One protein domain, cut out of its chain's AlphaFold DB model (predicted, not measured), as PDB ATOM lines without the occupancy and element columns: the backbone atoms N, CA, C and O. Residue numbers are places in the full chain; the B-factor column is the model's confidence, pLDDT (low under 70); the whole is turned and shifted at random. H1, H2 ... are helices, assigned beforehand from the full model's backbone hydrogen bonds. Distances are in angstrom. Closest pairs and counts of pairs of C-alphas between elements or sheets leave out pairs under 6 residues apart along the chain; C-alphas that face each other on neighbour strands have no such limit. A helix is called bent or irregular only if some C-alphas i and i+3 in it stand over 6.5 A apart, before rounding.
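This is residues 2 to 12 and 20 to 95 of the 96 residues of an uncharacterized protein of Wuchereria bancrofti (UniProt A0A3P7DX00). The longest helix, H3, is bent into two arms that fold back past a side-by-side pair, H2 and H6: arm H3b packs on H6, and arm H3a meets the last residue of H6, residue 94. H5 packs slantwise on the pair at the end where both begin, short H4 makes the corner between H3b and H5, and H1 packs on H3a. The printed part has 87 residues with six named helices, in the order H1 to H6, and no named strand; the class is all helix. It is compact, with a radius of gyration of the C-alphas of 12.7 A, yet elongated, spanning 39 by 23 by 21 A.

H3, residues 38 to 57, was assigned as one helix by its hydrogen bonds but is bent: C-alphas 47 and 50 are 7.6 A apart. Its arms are H3a, residues 38 to 47, 14.2 A long, and H3b, residues 50 to 57, 10.5 A long. Before it come H1, residues 2 to 10, 11.9 A long, beginning at C-alpha 2 (145.290, 132.050, 139.814), and H2, residues 20 to 35, 23.0 A long, beginning at C-alpha 20 (147.075, 121.428, 120.665). After it come H4, residues 59 to 63, H5, residues 65 to 79, 19.9 A long, and H6, residues 83 to 94, 16.9 A long, ending at C-alpha 94 (156.041, 122.439, 141.067).

H3a and H3b stand at a steep tilt of 66 degrees. H6 is the hub. H3b touches H6 at a steep tilt of 41 degrees, opposite ways; their closest C-alphas, of Leu 52 and Leu 91, are 6.4 A apart. H3a touches H6 at residue 94 alone, C-alphas of Gln 45 and Leu 94 being closest at 5.3 A. H2 touches H6 at a shallow tilt of 22 degrees, the same way, closest at the C-alphas of Thr 30 and Leu 90, 5.7 A. H5 touches residues 20 to 27 of H2, closest at the C-alphas of Ala 23 and Ser 75, 4.9 A, and residues 83 to 86 of H6, closest at those of Asn 72 and Ala 83, 5.1 A. H1 touches H3a, closest at the C-alphas of Ser 6 and Ser 47, 5.9 A. H4 is close to H5 but not clearly touching, closest at the C-alphas of Trp 62 and Leu 68, 5.9 A. H1 and H2 are apart. Every O i to N i+4 pair is within hydrogen-bond range in H1, H2, H3a, H3b, H4 and H6, and 10 of 11 in H5.

The C-alphas farthest apart, of Ser 39 and Asp 66, are 39.6 A apart. Residues 13 to 19 are not printed; C-alphas 12 and 20 across this cut are 13.9 A apart. The links printed whole, H2 to H3, H3 to H4, H4 to H5 and H5 to H6, are tight. The mean pLDDT of the printed part is 84.2, and residues 2 to 6 are under 70.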
ATOM      1  N   CYS A   2     145.652 133.387 139.322       59.39
ATOM      2  CA  CYS A   2     145.290 132.050 139.814       59.39
ATOM      3  C   CYS A   2     143.814 131.651 139.651       59.39
ATOM      4  O   CYS A   2     143.550 130.521 139.261       59.39
ATOM      5  N   SER A   3     142.848 132.563 139.829       66.41
ATOM      6  CA  SER A   3     141.420 132.206 139.724       66.41
ATOM      7  C   SER A   3     141.025 131.672 138.344       66.41
ATOM      8  O   SER A   3     140.247 130.727 138.249       66.41
ATOM      9  N   PHE A   4     141.582 132.234 137.267       68.94
ATOM     10  CA  PHE A   4     141.301 131.778 135.904       68.94
ATOM     11  C   PHE A   4     141.965 130.443 135.587       68.94
ATOM     12  O   PHE A   4     141.328 129.605 134.960       68.94
ATOM     13  N   ALA A   5     143.212 130.236 136.022       63.52
ATOM     14  CA  ALA A   5     143.907 128.970 135.818       63.52
ATOM     15  C   ALA A   5     143.202 127.843 136.583       63.52
ATOM     16  O   ALA A   5     142.798 126.864 135.962       63.52
ATOM     17  N   SER A   6     142.951 128.017 137.886       65.08
ATOM     18  CA  SER A   6     142.227 127.030 138.693       65.08
ATOM     19  C   SER A   6     140.832 126.759 138.132       65.08
ATOM     20  O   SER A   6     140.462 125.601 137.994       65.08
ATOM     21  N   ARG A   7     140.089 127.790 137.694       72.96
ATOM     22  CA  ARG A   7     138.783 127.605 137.034       72.96
ATOM     23  C   ARG A   7     138.890 126.896 135.683       72.96
ATOM     24  O   ARG A   7     138.011 126.112 135.339       72.96
ATOM     25  N   PHE A   8     139.918 127.179 134.887       72.08
ATOM     26  CA  PHE A   8     140.145 126.483 133.623       72.08
ATOM     27  C   PHE A   8     140.420 124.997 133.875       72.08
ATOM     28  O   PHE A   8     139.792 124.150 133.249       72.08
ATOM     29  N   PHE A   9     141.307 124.690 134.821       71.88
ATOM     30  CA  PHE A   9     141.681 123.326 135.173       71.88
ATOM     31  C   PHE A   9     140.551 122.558 135.868       71.88
ATOM     32  O   PHE A   9     140.340 121.396 135.542       71.88
ATOM     33  N   SER A  10     139.748 123.205 136.717       72.17
ATOM     34  CA  SER A  10     138.568 122.583 137.339       72.17
ATOM     35  C   SER A  10     137.468 122.243 136.327       72.17
ATOM     36  O   SER A  10     136.632 121.387 136.584       72.17
ATOM     37  N   ASN A  11     137.435 122.939 135.186       74.30
ATOM     38  CA  ASN A  11     136.525 122.658 134.073       74.30
ATOM     39  C   ASN A  11     137.221 121.906 132.931       74.30
ATOM     40  O   ASN A  11     136.627 121.732 131.861       74.30
ATOM     41  N   LEU A  12     138.480 121.492 133.111       72.30
ATOM     42  CA  LEU A  12     139.230 120.799 132.078       72.30
ATOM     43  C   LEU A  12     138.642 119.403 131.899       72.30
ATOM     44  O   LEU A  12     139.033 118.442 132.550       72.30
ATOM     45  N   ARG A  20     145.997 120.453 120.910       89.07
ATOM     46  CA  ARG A  20     147.075 121.428 120.665       89.07
ATOM     47  C   ARG A  20     147.079 122.554 121.693       89.07
ATOM     48  O   ARG A  20     148.142 122.905 122.183       89.07
ATOM     49  N   PHE A  21     145.905 123.095 122.029       87.54
ATOM     50  CA  PHE A  21     145.788 124.143 123.047       87.54
ATOM     51  C   PHE A  21     146.295 123.639 124.399       87.54
ATOM     52  O   PHE A  21     147.112 124.296 125.031       87.54
ATOM     53  N   PHE A  22     145.877 122.432 124.786       87.18
ATOM     54  CA  PHE A  22     146.340 121.787 126.008       87.18
ATOM     55  C   PHE A  22     147.869 121.644 126.046       87.18
ATOM     56  O   PHE A  22     148.507 122.034 127.020       87.18
ATOM     57  N   ALA A  23     148.474 121.154 124.961       88.76
ATOM     58  CA  ALA A  23     149.924 121.009 124.879       88.76
ATOM     59  C   ALA A  23     150.665 122.360 124.954       88.76
ATOM     60  O   ALA A  23     151.697 122.454 125.618       88.76
ATOM     61  N   TYR A  24     150.139 123.418 124.326       90.82
ATOM     62  CA  TYR A  24     150.703 124.765 124.466       90.82
ATOM     63  C   TYR A  24     150.589 125.295 125.891       90.82
ATOM     64  O   TYR A  24     151.565 125.840 126.397       90.82
ATOM     65  N   LEU A  25     149.445 125.103 126.550       89.15
ATOM     66  CA  LEU A  25     149.256 125.527 127.935       89.15
ATOM     67  C   LEU A  25     150.290 124.871 128.859       89.15
ATOM     68  O   LEU A  25     150.967 125.571 129.606       89.15
ATOM     69  N   VAL A  26     150.471 123.549 128.759       88.39
ATOM     70  CA  VAL A  26     151.469 122.821 129.563       88.39
ATOM     71  C   VAL A  26     152.885 123.330 129.281       88.39
ATOM     72  O   VAL A  26     153.649 123.567 130.219       88.39
ATOM     73  N   ARG A  27     153.240 123.561 128.009       89.73
ATOM     74  CA  ARG A  27     154.555 124.111 127.638       89.73
ATOM     75  C   ARG A  27     154.777 125.511 128.213       89.73
ATOM     76  O   ARG A  27     155.837 125.759 128.776       89.73
ATOM     77  N   VAL A  28     153.791 126.401 128.097       88.78
ATOM     78  CA  VAL A  28     153.867 127.773 128.624       88.78
ATOM     79  C   VAL A  28     154.019 127.761 130.140       88.78
ATOM     80  O   VAL A  28     154.893 128.453 130.648       88.78
ATOM     81  N   LEU A  29     153.239 126.945 130.855       89.13
ATOM     82  CA  LEU A  29     153.360 126.815 132.310       89.13
ATOM     83  C   LEU A  29     154.751 126.319 132.714       89.13
ATOM     84  O   LEU A  29     155.379 126.916 133.581       89.13
ATOM     85  N   THR A  30     155.263 125.292 132.031       87.74
ATOM     86  CA  THR A  30     156.607 124.744 132.285       87.74
ATOM     87  C   THR A  30     157.689 125.815 132.101       87.74
ATOM     88  O   THR A  30     158.546 126.001 132.967       87.74
ATOM     89  N   SER A  31     157.635 126.559 130.993       88.34
ATOM     90  CA  SER A  31     158.563 127.662 130.726       88.34
ATOM     91  C   SER A  31     158.430 128.795 131.742       88.34
ATOM     92  O   SER A  31     159.444 129.295 132.216       88.34
ATOM     93  N   PHE A  32     157.203 129.172 132.101       87.76
ATOM     94  CA  PHE A  32     156.936 130.258 133.039       87.76
ATOM     95  C   PHE A  32     157.451 129.936 134.445       87.76
ATOM     96  O   PHE A  32     158.154 130.756 135.029       87.76
ATOM     97  N   ILE A  33     157.177 128.736 134.967       86.70
ATOM     98  CA  ILE A  33     157.672 128.304 136.286       86.70
ATOM     99  C   ILE A  33     159.196 128.361 136.336       86.70
ATOM    100  O   ILE A  33     159.759 128.834 137.319       86.70
ATOM    101  N   SER A  34     159.861 127.944 135.256       84.20
ATOM    102  CA  SER A  34     161.326 127.895 135.186       84.20
ATOM    103  C   SER A  34     161.994 129.270 135.318       84.20
ATOM    104  O   SER A  34     163.142 129.339 135.742       84.20
ATOM    105  N   ILE A  35     161.287 130.354 134.977       86.63
ATOM    106  CA  ILE A  35     161.798 131.736 135.033       86.63
ATOM    107  C   ILE A  35     161.125 132.591 136.117       86.63
ATOM    108  O   ILE A  35     161.437 133.771 136.249       86.63
ATOM    109  N   SER A  36     160.168 132.028 136.856       86.44
ATOM    110  CA  SER A  36     159.396 132.763 137.858       86.44
ATOM    111  C   SER A  36     160.167 132.925 139.162       86.44
ATOM    112  O   SER A  36     160.900 132.032 139.586       86.44
ATOM    113  N   GLU A  37     159.927 134.042 139.843       88.00
ATOM    114  CA  GLU A  37     160.310 134.219 141.244       88.00
ATOM    115  C   GLU A  37     159.641 133.173 142.148       88.00
ATOM    116  O   GLU A  37     158.540 132.693 141.859       88.00
ATOM    117  N   GLU A  38     160.277 132.868 143.279       86.30
ATOM    118  CA  GLU A  38     159.828 131.829 144.213       86.30
ATOM    119  C   GLU A  38     158.396 132.051 144.722       86.30
ATOM    120  O   GLU A  38     157.585 131.129 144.744       86.30
ATOM    121  N   SER A  39     158.028 133.299 145.021       86.18
ATOM    122  CA  SER A  39     156.672 133.659 145.462       86.18
ATOM    123  C   SER A  39     155.595 133.333 144.415       86.18
ATOM    124  O   SER A  39     154.484 132.916 144.750       86.18
ATOM    125  N   ASN A  40     155.913 133.493 143.127       83.36
ATOM    126  CA  ASN A  40     155.009 133.161 142.029       83.36
ATOM    127  C   ASN A  40     154.956 131.651 141.783       83.36
ATOM    128  O   ASN A  40     153.883 131.138 141.457       83.36
ATOM    129  N   LYS A  41     156.074 130.936 141.978       84.71
ATOM    130  CA  LYS A  41     156.104 129.467 141.934       84.71
ATOM    131  C   LYS A  41     155.211 128.864 143.011       84.71
ATOM    132  O   LYS A  41     154.359 128.054 142.668       84.71
ATOM    133  N   GLN A  42     155.323 129.330 144.257       85.72
ATOM    134  CA  GLN A  42     154.485 128.876 145.375       85.72
ATOM    135  C   GLN A  42     152.993 129.088 145.091       85.72
ATOM    136  O   GLN A  42     152.201 128.154 145.168       85.72
ATOM    137  N   ARG A  43     152.604 130.288 144.636       84.02
ATOM    138  CA  ARG A  43     151.207 130.570 144.253       84.02
ATOM    139  C   ARG A  43     150.699 129.649 143.147       84.02
ATOM    140  O   ARG A  43     149.528 129.269 143.136       84.02
ATOM    141  N   LEU A  44     151.555 129.330 142.180       83.16
ATOM    142  CA  LEU A  44     151.202 128.442 141.081       83.16
ATOM    143  C   LEU A  44     151.118 126.982 141.543       83.16
ATOM    144  O   LEU A  44     150.201 126.277 141.127       83.16
ATOM    145  N   GLN A  45     152.014 126.558 142.435       85.48
ATOM    146  CA  GLN A  45     151.992 125.255 143.093       85.48
ATOM    147  C   GLN A  45     150.685 125.069 143.868       85.48
ATOM    148  O   GLN A  45     149.970 124.104 143.599       85.48
ATOM    149  N   GLU A  46     150.311 126.010 144.737       84.75
ATOM    150  CA  GLU A  46     149.039 125.984 145.476       84.75
ATOM    151  C   GLU A  46     147.828 125.894 144.535       84.75
ATOM    152  O   GLU A  46     146.869 125.180 144.804       84.75
ATOM    153  N   SER A  47     147.885 126.582 143.392       82.54
ATOM    154  CA  SER A  47     146.754 126.659 142.459       82.54
ATOM    155  C   SER A  47     146.599 125.438 141.549       82.54
ATOM    156  O   SER A  47     145.511 125.240 141.000       82.54
ATOM    157  N   LEU A  48     147.676 124.678 141.312       84.99
ATOM    158  CA  LEU A  48     147.722 123.626 140.288       84.99
ATOM    159  C   LEU A  48     148.015 122.225 140.818       84.99
ATOM    160  O   LEU A  48     147.647 121.265 140.144       84.99
ATOM    161  N   THR A  49     148.680 122.079 141.965       86.56
ATOM    162  CA  THR A  49     149.211 120.775 142.404       86.56
ATOM    163  C   THR A  49     148.114 119.726 142.543       86.56
ATOM    164  O   THR A  49     148.264 118.623 142.024       86.56
ATOM    165  N   GLU A  50     146.989 120.065 143.175       86.19
ATOM    166  CA  GLU A  50     145.871 119.132 143.359       86.19
ATOM    167  C   GLU A  50     145.290 118.665 142.018       86.19
ATOM    168  O   GLU A  50     145.176 117.463 141.775       86.19
ATOM    169  N   VAL A  51     145.026 119.599 141.098       84.81
ATOM    170  CA  VAL A  51     144.458 119.264 139.784       84.81
ATOM    171  C   VAL A  51     145.451 118.477 138.926       84.81
ATOM    172  O   VAL A  51     145.076 117.535 138.227       84.81
ATOM    173  N   LEU A  52     146.739 118.821 138.976       87.05
ATOM    174  CA  LEU A  52     147.773 118.080 138.254       87.05
ATOM    175  C   LEU A  52     147.947 116.665 138.808       87.05
ATOM    176  O   LEU A  52     148.125 115.741 138.011       87.05
ATOM    177  N   LYS A  53     147.861 116.477 140.129       88.27
ATOM    178  CA  LYS A  53     147.857 115.147 140.755       88.27
ATOM    179  C   LYS A  53     146.670 114.324 140.287       88.27
ATOM    180  O   LYS A  53     146.866 113.192 139.853       88.27
ATOM    181  N   GLU A  54     145.468 114.892 140.307       86.89
ATOM    182  CA  GLU A  54     144.262 114.217 139.822       86.89
ATOM    183  C   GLU A  54     144.414 113.782 138.354       86.89
ATOM    184  O   GLU A  54     144.247 112.604 138.027       86.89
ATOM    185  N   LEU A  55     144.839 114.702 137.480       84.99
ATOM    186  CA  LEU A  55     145.078 114.410 136.065       84.99
ATOM    187  C   LEU A  55     146.167 113.349 135.863       84.99
ATOM    188  O   LEU A  55     146.024 112.489 134.995       84.99
ATOM    189  N   CYS A  56     147.258 113.392 136.631       87.54
ATOM    190  CA  CYS A  56     148.349 112.423 136.511       87.54
ATOM    191  C   CYS A  56     147.967 111.030 137.029       87.54
ATOM    192  O   CYS A  56     148.458 110.034 136.487       87.54
ATOM    193  N   ASN A  57     147.115 110.959 138.053       87.82
ATOM    194  CA  ASN A  57     146.703 109.714 138.699       87.82
ATOM    195  C   ASN A  57     145.538 109.029 137.976       87.82
ATOM    196  O   ASN A  57     145.383 107.813 138.091       87.82
ATOM    197  N   ASN A  58     144.750 109.763 137.188       83.38
ATOM    198  CA  ASN A  58     143.665 109.187 136.402       83.38
ATOM    199  C   ASN A  58     144.194 108.479 135.139       83.38
ATOM    200  O   ASN A  58     144.046 108.954 134.014       83.38
ATOM    201  N   THR A  59     144.856 107.331 135.302       78.11
ATOM    202  CA  THR A  59     145.434 106.579 134.175       78.11
ATOM    203  C   THR A  59     144.384 106.085 133.187       78.11
ATOM    204  O   THR A  59     144.671 106.016 131.995       78.11
ATOM    205  N   GLU A  60     143.179 105.759 133.663       79.16
ATOM    206  CA  GLU A  60     142.070 105.295 132.819       79.16
ATOM    207  C   GLU A  60     141.609 106.380 131.843       79.16
ATOM    208  O   GLU A  60     141.411 106.094 130.661       79.16
ATOM    209  N   LEU A  61     141.562 107.640 132.287       74.88
ATOM    210  CA  LEU A  61     141.309 108.794 131.419       74.88
ATOM    211  C   LEU A  61     142.312 108.856 130.254       74.88
ATOM    212  O   LEU A  61     141.941 109.146 129.115       74.88
ATOM    213  N   TRP A  62     143.577 108.516 130.511       76.52
ATOM    214  CA  TRP A  62     144.600 108.449 129.470       76.52
ATOM    215  C   TRP A  62     144.550 107.160 128.646       76.52
ATOM    216  O   TRP A  62     145.198 107.115 127.613       76.52
ATOM    217  N   LYS A  63     143.805 106.116 129.017       73.18
ATOM    218  CA  LYS A  63     143.711 104.883 128.209       73.18
ATOM    219  C   LYS A  63     142.719 104.984 127.045       73.18
ATOM    220  O   LYS A  63     142.758 104.124 126.165       73.18
ATOM    221  N   ALA A  64     141.883 106.027 126.980       71.67
ATOM    222  CA  ALA A  64     140.950 106.257 125.873       71.67
ATOM    223  C   ALA A  64     141.699 106.415 124.529       71.67
ATOM    224  O   ALA A  64     142.206 107.487 124.187       71.67
ATOM    225  N   SER A  65     141.793 105.322 123.768       70.31
ATOM    226  CA  SER A  65     142.862 105.083 122.788       70.31
ATOM    227  C   SER A  65     142.957 106.129 121.673       70.31
ATOM    228  O   SER A  65     144.034 106.682 121.439       70.31
ATOM    229  N   ASP A  66     141.858 106.457 120.996       76.84
ATOM    230  CA  ASP A  66     141.916 107.343 119.825       76.84
ATOM    231  C   ASP A  66     142.070 108.825 120.179       76.84
ATOM    232  O   ASP A  66     142.723 109.577 119.448       76.84
ATOM    233  N   ARG A  67     141.541 109.261 121.328       70.99
ATOM    234  CA  ARG A  67     141.738 110.637 121.815       70.99
ATOM    235  C   ARG A  67     143.112 110.798 122.453       70.99
ATOM    236  O   ARG A  67     143.795 111.776 122.143       70.99
ATOM    237  N   LEU A  68     143.574 109.813 123.230       78.19
ATOM    238  CA  LEU A  68     144.933 109.794 123.772       78.19
ATOM    239  C   LEU A  68     145.969 109.917 122.654       78.19
ATOM    240  O   LEU A  68     146.919 110.684 122.802       78.19
ATOM    241  N   LYS A  69     145.791 109.214 121.526       85.41
ATOM    242  CA  LYS A  69     146.677 109.364 120.359       85.41
ATOM    243  C   LYS A  69     146.786 110.831 119.932       85.41
ATOM    244  O   LYS A  69     147.896 111.310 119.736       85.41
ATOM    245  N   ARG A  70     145.674 111.576 119.866       88.65
ATOM    246  CA  ARG A  70     145.680 113.008 119.493       88.65
ATOM    247  C   ARG A  70     146.407 113.876 120.522       88.65
ATOM    248  O   ARG A  70     147.221 114.712 120.130       88.65
ATOM    249  N   PHE A  71     146.148 113.671 121.813       88.96
ATOM    250  CA  PHE A  71     146.857 114.378 122.888       88.96
ATOM    251  C   PHE A  71     148.348 114.060 122.897       88.96
ATOM    252  O   PHE A  71     149.163 114.974 123.018       88.96
ATOM    253  N   ASN A  72     148.718 112.796 122.706       90.51
ATOM    254  CA  ASN A  72     150.107 112.369 122.630       90.51
ATOM    255  C   ASN A  72     150.807 112.931 121.400       90.51
ATOM    256  O   ASN A  72     151.901 113.451 121.557       90.51
ATOM    257  N   SER A  73     150.195 112.905 120.215       91.77
ATOM    258  CA  SER A  73     150.792 113.491 119.009       91.77
ATOM    259  C   SER A  73     150.989 115.002 119.150       91.77
ATOM    260  O   SER A  73     152.067 115.513 118.845       91.77
ATOM    261  N   ALA A  74     149.987 115.726 119.663       91.40
ATOM    262  CA  ALA A  74     150.101 117.167 119.897       91.40
ATOM    263  C   ALA A  74     151.164 117.491 120.961       91.40
ATOM    264  O   ALA A  74     152.007 118.361 120.749       91.40
ATOM    265  N   SER A  75     151.162 116.761 122.076       92.07
ATOM    266  CA  SER A  75     152.140 116.948 123.152       92.07
ATOM    267  C   SER A  75     153.545 116.566 122.710       92.07
ATOM    268  O   SER A  75     154.486 117.278 123.030       92.07
ATOM    269  N   GLN A  76     153.707 115.511 121.912       93.32
ATOM    270  CA  GLN A  76     155.007 115.116 121.381       93.32
ATOM    271  C   GLN A  76     155.574 116.212 120.477       93.32
ATOM    272  O   GLN A  76     156.735 116.584 120.624       93.32
ATOM    273  N   SER A  77     154.747 116.770 119.589       94.51
ATOM    274  CA  SER A  77     155.152 117.848 118.684       94.51
ATOM    275  C   SER A  77     155.478 119.156 119.416       94.51
ATOM    276  O   SER A  77     156.405 119.856 119.020       94.51
ATOM    277  N   ILE A  78     154.741 119.496 120.479       93.24
ATOM    278  CA  ILE A  78     154.879 120.791 121.163       93.24
ATOM    279  C   ILE A  78     155.820 120.707 122.372       93.24
ATOM    280  O   ILE A  78     156.656 121.582 122.546       93.24
ATOM    281  N   CYS A  79     155.703 119.683 123.210       91.80
ATOM    282  CA  CYS A  79     156.453 119.518 124.463       91.80
ATOM    283  C   CYS A  79     157.641 118.542 124.348       91.80
ATOM    284  O   CYS A  79     158.355 118.335 125.332       91.80
ATOM    285  N   GLY A  80     157.818 117.877 123.199       92.12
ATOM    286  CA  GLY A  80     158.837 116.838 123.005       92.12
ATOM    287  C   GLY A  80     158.534 115.512 123.713       92.12
ATOM    288  O   GLY A  80     159.368 114.608 123.700       92.12
ATOM    289  N   ARG A  81     157.361 115.375 124.344       93.11
ATOM    290  CA  ARG A  81     156.969 114.186 125.112       93.11
ATOM    291  C   ARG A  81     155.453 113.973 125.109       93.11
ATOM    292  O   ARG A  81     154.685 114.896 124.849       93.11
ATOM    293  N   LYS A  82     155.016 112.748 125.412       91.64
ATOM    294  CA  LYS A  82     153.591 112.380 125.528       91.64
ATOM    295  C   LYS A  82     152.873 113.213 126.596       91.64
ATOM    296  O   LYS A  82     153.500 113.657 127.551       91.64
ATOM    297  N   ALA A  83     151.553 113.361 126.470       90.42
ATOM    298  CA  ALA A  83     150.762 114.281 127.292       90.42
ATOM    299  C   ALA A  83     150.936 114.040 128.801       90.42
ATOM    300  O   ALA A  83     151.292 114.956 129.538       90.42
ATOM    301  N   LEU A  84     150.791 112.784 129.238       89.65
ATOM    302  CA  LEU A  84     150.988 112.409 130.638       89.65
ATOM    303  C   LEU A  84     152.427 112.667 131.117       89.65
ATOM    304  O   LEU A  84     152.632 113.111 132.239       89.65
ATOM    305  N   ALA A  85     153.431 112.435 130.267       91.57
ATOM    306  CA  ALA A  85     154.823 112.724 130.610       91.57
ATOM    307  C   ALA A  85     155.085 114.236 130.736       91.57
ATOM    308  O   ALA A  85     155.875 114.650 131.582       91.57
ATOM    309  N   SER A  86     154.411 115.067 129.932       90.45
ATOM    310  CA  SER A  86     154.452 116.531 130.059       90.45
ATOM    311  C   SER A  86     153.841 117.003 131.371       90.45
ATOM    312  O   SER A  86     154.434 117.841 132.041       90.45
ATOM    313  N   LEU A  87     152.697 116.442 131.765       90.61
ATOM    314  CA  LEU A  87     152.053 116.783 133.033       90.61
ATOM    315  C   LEU A  87     152.876 116.348 134.241       90.61
ATOM    316  O   LEU A  87     153.067 117.142 135.153       90.61
ATOM    317  N   LYS A  88     153.417 115.126 134.219       91.66
ATOM    318  CA  LYS A  88     154.302 114.646 135.287       91.66
ATOM    319  C   LYS A  88     155.543 115.518 135.429       91.66
ATOM    320  O   LYS A  88     155.963 115.794 136.542       91.66
ATOM    321  N   HIS A  89     156.104 115.982 134.313       91.97
ATOM    322  CA  HIS A  89     157.220 116.918 134.356       91.97
ATOM    323  C   HIS A  89     156.825 118.264 134.965       91.97
ATOM    324  O   HIS A  89     157.529 118.757 135.838       91.97
ATOM    325  N   LEU A  90     155.694 118.831 134.541       89.93
ATOM    326  CA  LEU A  90     155.168 120.064 135.120       89.93
ATOM    327  C   LEU A  90     154.966 119.922 136.636       89.93
ATOM    328  O   LEU A  90     155.418 120.778 137.389       89.93
ATOM    329  N   LEU A  91     154.356 118.817 137.076       89.85
ATOM    330  CA  LEU A  91     154.158 118.512 138.490       89.85
ATOM    331  C   LEU A  91     155.494 118.386 139.238       89.85
ATOM    332  O   LEU A  91     155.648 119.003 140.279       89.85
ATOM    333  N   SER A  92     156.489 117.692 138.672       90.44
ATOM    334  CA  SER A  92     157.815 117.539 139.300       90.44
ATOM    335  C   SER A  92     158.614 118.837 139.446       90.44
ATOM    336  O   SER A  92     159.563 118.878 140.211       90.44
ATOM    337  N   ILE A  93     158.288 119.882 138.677       87.47
ATOM    338  CA  ILE A  93     158.923 121.201 138.840       87.47
ATOM    339  C   ILE A  93     158.178 122.017 139.906       87.47
ATOM    340  O   ILE A  93     158.770 122.875 140.552       87.47
ATOM    341  N   LEU A  94     156.871 121.780 140.060       85.31
ATOM    342  CA  LEU A  94     156.041 122.439 141.067       85.31
ATOM    343  C   LEU A  94     156.213 121.831 142.460       85.31
ATOM    344  O   LEU A  94     156.062 122.553 143.435       85.31
ATOM    345  N   GLU A  95     156.503 120.536 142.553       82.84
ATOM    346  CA  GLU A  95     156.828 119.837 143.797       82.84
ATOM    347  C   GLU A  95     158.353 119.669 143.898       82.84
ATOM    348  O   GLU A  95     158.873 118.732 143.289       82.84
TER     349      GLU A  95